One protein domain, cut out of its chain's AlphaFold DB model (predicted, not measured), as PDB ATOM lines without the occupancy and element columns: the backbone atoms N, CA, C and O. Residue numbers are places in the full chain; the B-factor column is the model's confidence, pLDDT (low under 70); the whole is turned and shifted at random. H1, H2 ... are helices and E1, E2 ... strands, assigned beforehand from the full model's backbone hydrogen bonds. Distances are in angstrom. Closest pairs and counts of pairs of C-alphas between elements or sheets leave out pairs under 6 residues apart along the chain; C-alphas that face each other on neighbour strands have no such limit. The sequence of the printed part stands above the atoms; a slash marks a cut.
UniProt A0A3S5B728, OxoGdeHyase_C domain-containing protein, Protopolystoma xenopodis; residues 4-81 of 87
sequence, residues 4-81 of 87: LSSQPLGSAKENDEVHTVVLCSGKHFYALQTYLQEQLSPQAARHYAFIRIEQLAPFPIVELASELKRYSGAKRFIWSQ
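What this domain is: This is residues 4 to 81 of the 87 residues of the protein "OxoGdeHyase_C domain-containing protein" of Protopolystoma xenopodis (UniProt A0A3S5B728). A sheet of four strands makes the core, with the long helix H1 lying along one face and the shorter helix H3 along the opposite face. The short helix H2 sits off the sheet, after the far end of H1, and residues 57 to 62, of which 61 and 62 belong to H3, stick out from the body. The printed part has 78 residues with three named helices and four named strands, in the order E1 E2 H1 H2 E3 H3 E4. The mixed sheet runs E1 E3 E2 E4, and the class is mixed, helices and strands. The whole is compact, with a radius of gyration of the C-alphas of 12.0 A and spans of 36 by 26 by 18 A.

Where its parts are: Strand E1 is residues 4 to 8, 13.7 A long, and begins at C-alpha 4 (34.774, -42.937, -14.425). E2 is residues 20 to 24, 13.0 A. H1 is residues 28 to 39, 16.5 A, beginning at C-alpha 28 (46.176, -46.587, -20.210). H2 is residues 42 to 45, 5.2 A. E3 is residues 48 to 53, 16.3 A. H3 is residues 61 to 68, 10.4 A. E4 is residues 76 to 79, 10.2 A, and ends at C-alpha 79 (47.348, -35.484, -21.438).

How they stand to each other: E1, an edge strand, is antiparallel to E3 at 173 degrees, with N 50 and O 7 at 3.0 A. E3 and E2 are parallel at 26 degrees, with N 22 and O 49 at 2.8 A. E2 and the edge strand E4 are parallel at 13 degrees, with N 23 and O 78 at 2.7 A. E2, H1, H2 and E3 form a strand-helix-strand unit, two parallel neighbour strands with helices between, and its crossover is right-handed. E3, H3 and E4 form a split one, with E2 between its strands, also right-handed. H1 is on the sheet at a height of 10.4 A, over E3 and E2; the closest C-alphas of H1 and E3 are those of Phe 29 and Arg 52, 6.8 A. H3, on the opposite face, has a height of 10.1 A over the sheet and lies over E3. H1 and H2 are close but not clearly touching, Gln 37 and Ala 45 having the closest C-alphas, 6.9 A. In H1 and H3 every O i to N i+4 pair is within hydrogen-bond range; H2 is too short for such a pair, and its one O i to N i+3 pair is not within range.

The domain as a whole: The C-alphas farthest apart are those of Ser 41 and Pro 58, 36.6 A. The printed part has no cut. The link from E1 to E2, 11 residues, is long. The mean pLDDT of the printed part is 89.1; residues 4 to 6 are under 70.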
ATOM      1  N   LEU A   4      34.899 -41.741 -15.277       60.06
ATOM      2  CA  LEU A   4      34.774 -42.937 -14.425       60.06
ATOM      3  C   LEU A   4      35.652 -42.900 -13.167       60.06
ATOM      4  O   LEU A   4      35.418 -43.688 -12.256       60.06
ATOM      5  N   SER A   5      36.669 -42.040 -13.097       63.69
ATOM      6  CA  SER A   5      37.506 -41.917 -11.900       63.69
ATOM      7  C   SER A   5      38.253 -40.591 -11.874       63.69
ATOM      8  O   SER A   5      38.947 -40.223 -12.825       63.69
ATOM      9  N   SER A   6      38.110 -39.884 -10.758       69.00
ATOM     10  CA  SER A   6      38.813 -38.643 -10.482       69.00
ATOM     11  C   SER A   6      39.274 -38.609  -9.036       69.00
ATOM     12  O   SER A   6      38.511 -38.355  -8.103       69.00
ATOM     13  N   GLN A   7      40.533 -38.969  -8.830       77.81
ATOM     14  CA  GLN A   7      41.060 -39.192  -7.491       77.81
ATOM     15  C   GLN A   7      42.505 -38.702  -7.407       77.81
ATOM     16  O   GLN A   7      43.252 -38.834  -8.386       77.81
ATOM     17  N   PRO A   8      42.906 -38.136  -6.257       80.88
ATOM     18  CA  PRO A   8      44.312 -37.963  -5.938       80.88
ATOM     19  C   PRO A   8      45.052 -39.304  -6.007       80.88
ATOM     20  O   PRO A   8      44.501 -40.348  -5.660       80.88
ATOM     21  N   LEU A   9      46.302 -39.276  -6.466       81.00
ATOM     22  CA  LEU A   9      47.143 -40.469  -6.559       81.00
ATOM     23  C   LEU A   9      47.619 -40.944  -5.180       81.00
ATOM     24  O   LEU A   9      47.730 -42.145  -4.938       81.00
ATOM     25  N   GLY A  10      47.925 -39.988  -4.302       74.00
ATOM     26  CA  GLY A  10      48.304 -40.216  -2.911       74.00
ATOM     27  C   GLY A  10      47.190 -39.859  -1.926       74.00
ATOM     28  O   GLY A  10      46.060 -39.564  -2.299       74.00
ATOM     29  N   SER A  11      47.523 -39.821  -0.637       76.00
ATOM     30  CA  SER A  11      46.592 -39.494   0.453       76.00
ATOM     31  C   SER A  11      46.325 -37.990   0.606       76.00
ATOM     32  O   SER A  11      46.303 -37.485   1.735       76.00
ATOM     33  N   ALA A  12      46.182 -37.266  -0.512       74.00
ATOM     34  CA  ALA A  12      45.854 -35.842  -0.494       74.00
ATOM     35  C   ALA A  12      44.594 -35.636   0.351       74.00
ATOM     36  O   ALA A  12      43.596 -36.335   0.161       74.00
ATOM     37  N   LYS A  13      44.680 -34.751   1.346       70.00
ATOM     38  CA  LYS A  13      43.563 -34.522   2.277       70.00
ATOM     39  C   LYS A  13      42.531 -33.580   1.677       70.00
ATOM     40  O   LYS A  13      41.344 -33.725   1.945       70.00
ATOM     41  N   GLU A  14      43.002 -32.650   0.855       80.31
ATOM     42  CA  GLU A  14      42.216 -31.584   0.255       80.31
ATOM     43  C   GLU A  14      42.580 -31.463  -1.233       80.31
ATOM     44  O   GLU A  14      43.696 -31.783  -1.651       80.31
ATOM     45  N   ASN A  15      41.614 -31.066  -2.067       83.94
ATOM     46  CA  ASN A  15      41.811 -31.018  -3.521       83.94
ATOM     47  C   ASN A  15      42.731 -29.868  -3.972       83.94
ATOM     48  O   ASN A  15      43.187 -29.869  -5.114       83.94
ATOM     49  N   ASP A  16      42.988 -28.887  -3.113       88.75
ATOM     50  CA  ASP A  16      43.915 -27.781  -3.357       88.75
ATOM     51  C   ASP A  16      45.390 -28.187  -3.176       88.75
ATOM     52  O   ASP A  16      46.264 -27.552  -3.764       88.75
ATOM     53  N   GLU A  17      45.677 -29.295  -2.477       92.38
ATOM     54  CA  GLU A  17      47.014 -29.911  -2.425       92.38
ATOM     55  C   GLU A  17      47.452 -30.458  -3.800       92.38
ATOM     56  O   GLU A  17      48.640 -30.707  -4.029       92.38
ATOM     57  N   VAL A  18      46.515 -30.659  -4.733       94.44
ATOM     58  CA  VAL A  18      46.798 -31.155  -6.083       94.44
ATOM     59  C   VAL A  18      47.351 -30.027  -6.949       94.44
ATOM     60  O   VAL A  18      46.662 -29.057  -7.245       94.44
ATOM     61  N   HIS A  19      48.577 -30.194  -7.447       95.75
ATOM     62  CA  HIS A  19      49.237 -29.231  -8.336       95.75
ATOM     63  C   HIS A  19      49.248 -29.675  -9.806       95.75
ATOM     64  O   HIS A  19      49.356 -28.834 -10.706       95.75
ATOM     65  N   THR A  20      49.154 -30.987 -10.052       95.44
ATOM     66  CA  THR A  20      49.164 -31.591 -11.388       95.44
ATOM     67  C   THR A  20      47.966 -32.512 -11.579       95.44
ATOM     68  O   THR A  20      47.779 -33.464 -10.827       95.44
ATOM     69  N   VAL A  21      47.190 -32.274 -12.634       95.19
ATOM     70  CA  VAL A  21      46.111 -33.171 -13.061       95.19
ATOM     71  C   VAL A  21      46.546 -33.919 -14.317       95.19
ATOM     72  O   VAL A  21      46.890 -33.317 -15.337       95.19
ATOM     73  N   VAL A  22      46.535 -35.245 -14.239       94.75
ATOM     74  CA  VAL A  22      46.881 -36.156 -15.327       94.75
ATOM     75  C   VAL A  22      45.598 -36.698 -15.942       94.75
ATOM     76  O   VAL A  22      44.837 -37.435 -15.320       94.75
ATOM     77  N   LEU A  23      45.356 -36.311 -17.182       94.25
ATOM     78  CA  LEU A  23      44.247 -36.755 -18.002       94.25
ATOM     79  C   LEU A  23      44.687 -37.964 -18.825       94.25
ATOM     80  O   LEU A  23      45.773 -37.968 -19.406       94.25
ATOM     81  N   CYS A  24      43.836 -38.977 -18.903       93.25
ATOM     82  CA  CYS A  24      44.060 -40.145 -19.751       93.25
ATOM     83  C   CYS A  24      42.731 -40.763 -20.190       93.25
ATOM     84  O   CYS A  24      41.668 -40.388 -19.695       93.25
ATOM     85  N   SER A  25      42.786 -41.749 -21.083       90.25
ATOM     86  CA  SER A  25      41.603 -42.482 -21.541       90.25
ATOM     87  C   SER A  25      41.834 -43.994 -21.571       90.25
ATOM     88  O   SER A  25      42.957 -44.469 -21.779       90.25
ATOM     89  N   GLY A  26      40.756 -44.751 -21.356       88.69
ATOM     90  CA  GLY A  26      40.735 -46.207 -21.446       88.69
ATOM     91  C   GLY A  26      41.702 -46.909 -20.487       88.69
ATOM     92  O   GLY A  26      41.984 -46.449 -19.377       88.69
ATOM     93  N   LYS A  27      42.230 -48.056 -20.930       88.50
ATOM     94  CA  LYS A  27      43.098 -48.932 -20.122       88.50
ATOM     95  C   LYS A  27      44.471 -48.341 -19.783       88.50
ATOM     96  O   LYS A  27      45.118 -48.842 -18.868       88.50
ATOM     97  N   HIS A  28      44.904 -47.280 -20.480       89.62
ATOM     98  CA  HIS A  28      46.176 -46.587 -20.210       89.62
ATOM     99  C   HIS A  28      46.250 -46.061 -18.771       89.62
ATOM    100  O   HIS A  28      47.323 -46.035 -18.177       89.62
ATOM    101  N   PHE A  29      45.093 -45.725 -18.191       89.94
ATOM    102  CA  PHE A  29      44.964 -45.279 -16.806       89.94
ATOM    103  C   PHE A  29      45.682 -46.192 -15.807       89.94
ATOM    104  O   PHE A  29      46.451 -45.697 -14.994       89.94
ATOM    105  N   TYR A  30      45.463 -47.508 -15.879       89.44
ATOM    106  CA  TYR A  30      45.985 -48.438 -14.872       89.44
ATOM    107  C   TYR A  30      47.512 -48.502 -14.904       89.44
ATOM    108  O   TYR A  30      48.155 -48.376 -13.868       89.44
ATOM    109  N   ALA A  31      48.093 -48.618 -16.101       90.06
ATOM    110  CA  ALA A  31      49.542 -48.640 -16.268       90.06
ATOM    111  C   ALA A  31      50.183 -47.326 -15.798       90.06
ATOM    112  O   ALA A  31      51.194 -47.340 -15.101       90.06
ATOM    113  N   LEU A  32      49.569 -46.189 -16.139       89.75
ATOM    114  CA  LEU A  32      50.058 -44.874 -15.737       89.75
ATOM    115  C   LEU A  32      49.942 -44.642 -14.225       89.75
ATOM    116  O   LEU A  32      50.845 -44.062 -13.627       89.75
ATOM    117  N   GLN A  33      48.845 -45.094 -13.612       89.38
ATOM    118  CA  GLN A  33      48.633 -45.004 -12.172       89.38
ATOM    119  C   GLN A  33      49.693 -45.808 -11.418       89.38
ATOM    120  O   GLN A  33      50.358 -45.246 -10.551       89.38
ATOM    121  N   THR A  34      49.893 -47.079 -11.785       90.56
ATOM    122  CA  THR A  34      50.915 -47.941 -11.176       90.56
ATOM    123  C   THR A  34      52.310 -47.352 -11.352       90.56
ATOM    124  O   THR A  34      53.025 -47.180 -10.370       90.56
ATOM    125  N   TYR A  35      52.666 -46.940 -12.572       91.44
ATOM    126  CA  TYR A  35      53.958 -46.314 -12.842       91.44
ATOM    127  C   TYR A  35      54.196 -45.085 -11.953       91.44
ATOM    128  O   TYR A  35      55.235 -44.975 -11.309       91.44
ATOM    129  N   LEU A  36      53.230 -44.167 -11.860       89.94
ATOM    130  CA  LEU A  36      53.399 -42.968 -11.038       89.94
ATOM    131  C   LEU A  36      53.427 -43.277  -9.533       89.94
ATOM    132  O   LEU A  36      54.133 -42.584  -8.807       89.94
ATOM    133  N   GLN A  37      52.720 -44.305  -9.057       89.94
ATOM    134  CA  GLN A  37      52.809 -44.758  -7.660       89.94
ATOM    135  C   GLN A  37      54.185 -45.336  -7.315       89.94
ATOM    136  O   GLN A  37      54.646 -45.162  -6.192       89.94
ATOM    137  N   GLU A  38      54.837 -46.005  -8.265       92.38
ATOM    138  CA  GLU A  38      56.178 -46.569  -8.082       92.38
ATOM    139  C   GLU A  38      57.280 -45.506  -8.179       92.38
ATOM    140  O   GLU A  38      58.275 -45.578  -7.460       92.38
ATOM    141  N   GLN A  39      57.121 -44.519  -9.067       93.50
ATOM    142  CA  GLN A  39      58.148 -43.500  -9.317       93.50
ATOM    143  C   GLN A  39      58.090 -42.310  -8.353       93.50
ATOM    144  O   GLN A  39      59.097 -41.626  -8.158       93.50
ATOM    145  N   LEU A  40      56.923 -42.010  -7.778       92.56
ATOM    146  CA  LEU A  40      56.746 -40.865  -6.889       92.56
ATOM    147  C   LEU A  40      56.811 -41.292  -5.423       92.56
ATOM    148  O   LEU A  40      56.221 -42.288  -5.014       92.56
ATOM    149  N   SER A  41      57.462 -40.475  -4.592       93.38
ATOM    150  CA  SER A  41      57.349 -40.630  -3.141       93.38
ATOM    151  C   SER A  41      55.905 -40.380  -2.675       93.38
ATOM    152  O   SER A  41      55.168 -39.639  -3.336       93.38
ATOM    153  N   PRO A  42      55.490 -40.900  -1.504       88.94
ATOM    154  CA  PRO A  42      54.159 -40.636  -0.958       88.94
ATOM    155  C   PRO A  42      53.840 -39.144  -0.824       88.94
ATOM    156  O   PRO A  42      52.700 -38.744  -1.034       88.94
ATOM    157  N   GLN A  43      54.836 -38.310  -0.501       89.69
ATOM    158  CA  GLN A  43      54.678 -36.858  -0.424       89.69
ATOM    159  C   GLN A  43      54.435 -36.252  -1.809       89.69
ATOM    160  O   GLN A  43      53.510 -35.463  -1.971       89.69
ATOM    161  N   ALA A  44      55.213 -36.659  -2.817       90.94
ATOM    162  CA  ALA A  44      55.051 -36.162  -4.179       90.94
ATOM    163  C   ALA A  44      53.713 -36.603  -4.795       90.94
ATOM    164  O   ALA A  44      53.031 -35.790  -5.413       90.94
ATOM    165  N   ALA A  45      53.295 -37.854  -4.572       91.19
ATOM    166  CA  ALA A  45      52.059 -38.418  -5.113       91.19
ATOM    167  C   ALA A  45      50.788 -37.669  -4.664       91.19
ATOM    168  O   ALA A  45      49.802 -37.646  -5.397       91.19
ATOM    169  N   ARG A  46      50.800 -37.006  -3.497       91.56
ATOM    170  CA  ARG A  46      49.672 -36.175  -3.019       91.56
ATOM    171  C   ARG A  46      49.378 -34.989  -3.940       91.56
ATOM    172  O   ARG A  46      48.239 -34.552  -4.019       91.56
ATOM    173  N   HIS A  47      50.379 -34.507  -4.674       94.00
ATOM    174  CA  HIS A  47      50.230 -33.370  -5.581       94.00
ATOM    175  C   HIS A  47      49.696 -33.746  -6.969       94.00
ATOM    176  O   HIS A  47      49.568 -32.868  -7.828       94.00
ATOM    177  N   TYR A  48      49.395 -35.025  -7.200       93.81
ATOM    178  CA  TYR A  48      48.888 -35.537  -8.468       93.81
ATOM    179  C   TYR A  48      47.451 -36.024  -8.312       93.81
ATOM    180  O   TYR A  48      47.129 -36.730  -7.359       93.81
ATOM    181  N   ALA A  49      46.606 -35.712  -9.288       93.44
ATOM    182  CA  ALA A  49      45.297 -36.332  -9.453       93.44
ATOM    183  C   ALA A  49      45.136 -36.871 -10.869       93.44
ATOM    184  O   ALA A  49      45.738 -36.355 -11.812       93.44
ATOM    185  N   PHE A  50      44.298 -37.889 -11.016       91.88
ATOM    186  CA  PHE A  50      43.947 -38.446 -12.313       91.88
ATOM    187  C   PHE A  50      42.541 -38.040 -12.706       91.88
ATOM    188  O   PHE A  50      41.664 -37.995 -11.853       91.88
ATOM    189  N   ILE A  51      42.319 -37.812 -13.997       92.44
ATOM    190  CA  ILE A  51      40.985 -37.734 -14.590       92.44
ATOM    191  C   ILE A  51      40.954 -38.679 -15.783       92.44
ATOM    192  O   ILE A  51      41.638 -38.468 -16.788       92.44
ATOM    193  N   ARG A  52      40.141 -39.731 -15.678       92.75
ATOM    194  CA  ARG A  52      39.919 -40.662 -16.782       92.75
ATOM    195  C   ARG A  52      38.722 -40.223 -17.625       92.75
ATOM    196  O   ARG A  52      37.591 -40.215 -17.142       92.75
ATOM    197  N   ILE A  53      38.987 -39.876 -18.883       91.62
ATOM    198  CA  ILE A  53      37.974 -39.503 -19.874       91.62
ATOM    199  C   ILE A  53      37.553 -40.757 -20.642       91.62
ATOM    200  O   ILE A  53      38.347 -41.332 -21.388       91.62
ATOM    201  N   GLU A  54      36.305 -41.179 -20.473       88.50
ATOM    202  CA  GLU A  54      35.797 -42.427 -21.071       88.50
ATOM    203  C   GLU A  54      35.123 -42.220 -22.418       88.50
ATOM    204  O   GLU A  54      35.029 -43.137 -23.228       88.50
ATOM    205  N   GLN A  55      34.670 -41.000 -22.677       87.06
ATOM    206  CA  GLN A  55      34.050 -40.626 -23.933       87.06
ATOM    207  C   GLN A  55      34.859 -39.497 -24.555       87.06
ATOM    208  O   GLN A  55      34.913 -38.403 -24.009       87.06
ATOM    209  N   LEU A  56      35.499 -39.760 -25.693       85.94
ATOM    210  CA  LEU A  56      36.224 -38.730 -26.446       85.94
ATOM    211  C   LEU A  56      35.327 -38.028 -27.471       85.94
ATOM    212  O   LEU A  56      35.598 -36.889 -27.837       85.94
ATOM    213  N   ALA A  57      34.251 -38.689 -27.905       86.75
ATOM    214  CA  ALA A  57      33.294 -38.152 -28.861       86.75
ATOM    215  C   ALA A  57      31.851 -38.575 -28.500       86.75
ATOM    216  O   ALA A  57      31.605 -39.775 -28.359       86.75
ATOM    217  N   PRO A  58      30.903 -37.623 -28.368       89.56
ATOM    218  CA  PRO A  58      31.153 -36.183 -28.262       89.56
ATOM    219  C   PRO A  58      31.997 -35.867 -27.018       89.56
ATOM    220  O   PRO A  58      31.853 -36.518 -25.981       89.56
ATOM    221  N   PHE A  59      32.910 -34.900 -27.143       89.62
ATOM    222  CA  PHE A  59      33.864 -34.575 -26.085       89.62
ATOM    223  C   PHE A  59      33.148 -33.916 -24.883       89.62
ATOM    224  O   PHE A  59      32.409 -32.947 -25.084       89.62
ATOM    225  N   PRO A  60      33.341 -34.402 -23.640       91.31
ATOM    226  CA  PRO A  60      32.560 -34.005 -22.465       91.31
ATOM    227  C   PRO A  60      33.095 -32.708 -21.843       91.31
ATOM    228  O   PRO A  60      33.662 -32.703 -20.751       91.31
ATOM    229  N   ILE A  61      32.970 -31.592 -22.566       92.19
ATOM    230  CA  ILE A  61      33.549 -30.296 -22.164       92.19
ATOM    231  C   ILE A  61      32.991 -29.824 -20.820       92.19
ATOM    232  O   ILE A  61      33.750 -29.354 -19.972       92.19
ATOM    233  N   VAL A  62      31.676 -29.928 -20.625       92.75
ATOM    234  CA  VAL A  62      30.999 -29.377 -19.443       92.75
ATOM    235  C   VAL A  62      31.384 -30.160 -18.193       92.75
ATOM    236  O   VAL A  62      31.774 -29.570 -17.183       92.75
ATOM    237  N   GLU A  63      31.337 -31.486 -18.273       91.12
ATOM    238  CA  GLU A  63      31.700 -32.383 -17.182       91.12
ATOM    239  C   GLU A  63      33.186 -32.263 -16.852       91.12
ATOM    240  O   GLU A  63      33.545 -32.128 -15.683       91.12
ATOM    241  N   LEU A  64      34.050 -32.241 -17.874       91.94
ATOM    242  CA  LEU A  64      35.486 -32.088 -17.679       91.94
ATOM    243  C   LEU A  64      35.816 -30.750 -17.013       91.94
ATOM    244  O   LEU A  64      36.591 -30.714 -16.061       91.94
ATOM    245  N   ALA A  65      35.208 -29.652 -17.464       92.81
ATOM    246  CA  ALA A  65      35.424 -28.340 -16.865       92.81
ATOM    247  C   ALA A  65      34.960 -28.292 -15.402       92.81
ATOM    248  O   ALA A  65      35.653 -27.720 -14.559       92.81
ATOM    249  N   SER A  66      33.809 -28.894 -15.087       92.56
ATOM    250  CA  SER A  66      33.323 -29.004 -13.707       92.56
ATOM    251  C   SER A  66      34.293 -29.794 -12.831       92.56
ATOM    252  O   SER A  66      34.533 -29.426 -11.682       92.56
ATOM    253  N   GLU A  67      34.885 -30.850 -13.380       92.06
ATOM    254  CA  GLU A  67      35.795 -31.710 -12.642       92.06
ATOM    255  C   GLU A  67      37.151 -31.062 -12.374       92.06
ATOM    256  O   GLU A  67      37.667 -31.119 -11.256       92.06
ATOM    257  N   LEU A  68      37.708 -30.387 -13.382       92.31
ATOM    258  CA  LEU A  68      38.967 -29.656 -13.262       92.31
ATOM    259  C   LEU A  68      38.873 -28.539 -12.215       92.31
ATOM    260  O   LEU A  68      39.827 -28.327 -11.470       92.31
ATOM    261  N   LYS A  69      37.712 -27.877 -12.094       92.56
ATOM    262  CA  LYS A  69      37.473 -26.825 -11.087       92.56
ATOM    263  C   LYS A  69      37.610 -27.304  -9.643       92.56
ATOM    264  O   LYS A  69      37.854 -26.478  -8.769       92.56
ATOM    265  N   ARG A  70      37.459 -28.604  -9.376       91.69
ATOM    266  CA  ARG A  70      37.620 -29.150  -8.021       91.69
ATOM    267  C   ARG A  70      39.067 -29.068  -7.539       91.69
ATOM    268  O   ARG A  70      39.282 -28.982  -6.337       91.69
ATOM    269  N   TYR A  71      40.033 -29.086  -8.457       93.75
ATOM    270  CA  TYR A  71      41.467 -29.038  -8.171       93.75
ATOM    271  C   TYR A  71      41.990 -27.604  -8.319       93.75
ATOM    272  O   TYR A  71      42.718 -27.284  -9.257       93.75
ATOM    273  N   SER A  72      41.591 -26.716  -7.407       93.69
ATOM    274  CA  SER A  72      41.920 -25.280  -7.459       93.69
ATOM    275  C   SER A  72      43.424 -24.976  -7.382       93.69
ATOM    276  O   SER A  72      43.867 -23.952  -7.901       93.69
ATOM    277  N   GLY A  73      44.212 -25.867  -6.772       93.69
ATOM    278  CA  GLY A  73      45.674 -25.771  -6.706       93.69
ATOM    279  C   GLY A  73      46.393 -26.177  -7.996       93.69
ATOM    280  O   GLY A  73      47.596 -25.928  -8.139       93.69
ATOM    281  N   ALA A  74      45.682 -26.783  -8.954       95.88
ATOM    282  CA  ALA A  74      46.293 -27.345 -10.144       95.88
ATOM    283  C   ALA A  74      46.746 -26.246 -11.110       95.88
ATOM    284  O   ALA A  74      45.952 -25.467 -11.634       95.88
ATOM    285  N   LYS A  75      48.051 -26.219 -11.392       95.62
ATOM    286  CA  LYS A  75      48.669 -25.311 -12.376       95.62
ATOM    287  C   LYS A  75      49.193 -26.049 -13.602       95.62
ATOM    288  O   LYS A  75      49.633 -25.424 -14.563       95.62
ATOM    289  N   ARG A  76      49.183 -27.382 -13.560       96.56
ATOM    290  CA  ARG A  76      49.701 -28.249 -14.613       96.56
ATOM    291  C   ARG A  76      48.658 -29.289 -14.996       96.56
ATOM    292  O   ARG A  76      48.159 -30.013 -14.141       96.56
ATOM    293  N   PHE A  77      48.396 -29.393 -16.293       95.62
ATOM    294  CA  PHE A  77      47.492 -30.380 -16.876       95.62
ATOM    295  C   PHE A  77      48.265 -31.184 -17.918       95.62
ATOM    296  O   PHE A  77      48.917 -30.605 -18.785       95.62
ATOM    297  N   ILE A  78      48.239 -32.509 -17.803       94.94
ATOM    298  CA  ILE A  78      48.988 -33.418 -18.677       94.94
ATOM    299  C   ILE A  78      47.994 -34.340 -19.366       94.94
ATOM    300  O   ILE A  78      47.230 -35.006 -18.684       94.94
ATOM    301  N   TRP A  79      48.033 -34.425 -20.694       93.94
ATOM    302  CA  TRP A  79      47.348 -35.484 -21.438       93.94
ATOM    303  C   TRP A  79      48.315 -36.642 -21.676       93.94
ATOM    304  O   TRP A  79      49.315 -36.487 -22.376       93.94
ATOM    305  N   SER A  80      48.036 -37.796 -21.076       92.75
ATOM    306  CA  SER A  80      48.823 -39.014 -21.237       92.75
ATOM    307  C   SER A  80      47.991 -40.072 -21.948       92.75
ATOM    308  O   SER A  80      46.918 -40.465 -21.487       92.75
ATOM    309  N   GLN A  81      48.501 -40.544 -23.080       87.81
ATOM    310  CA  GLN A  81      47.848 -41.541 -23.914       87.81
ATOM    311  C   GLN A  81      48.873 -42.548 -24.425       87.81
ATOM    312  O   GLN A  81      50.021 -42.192 -24.698       87.81
TER     313      GLN A  81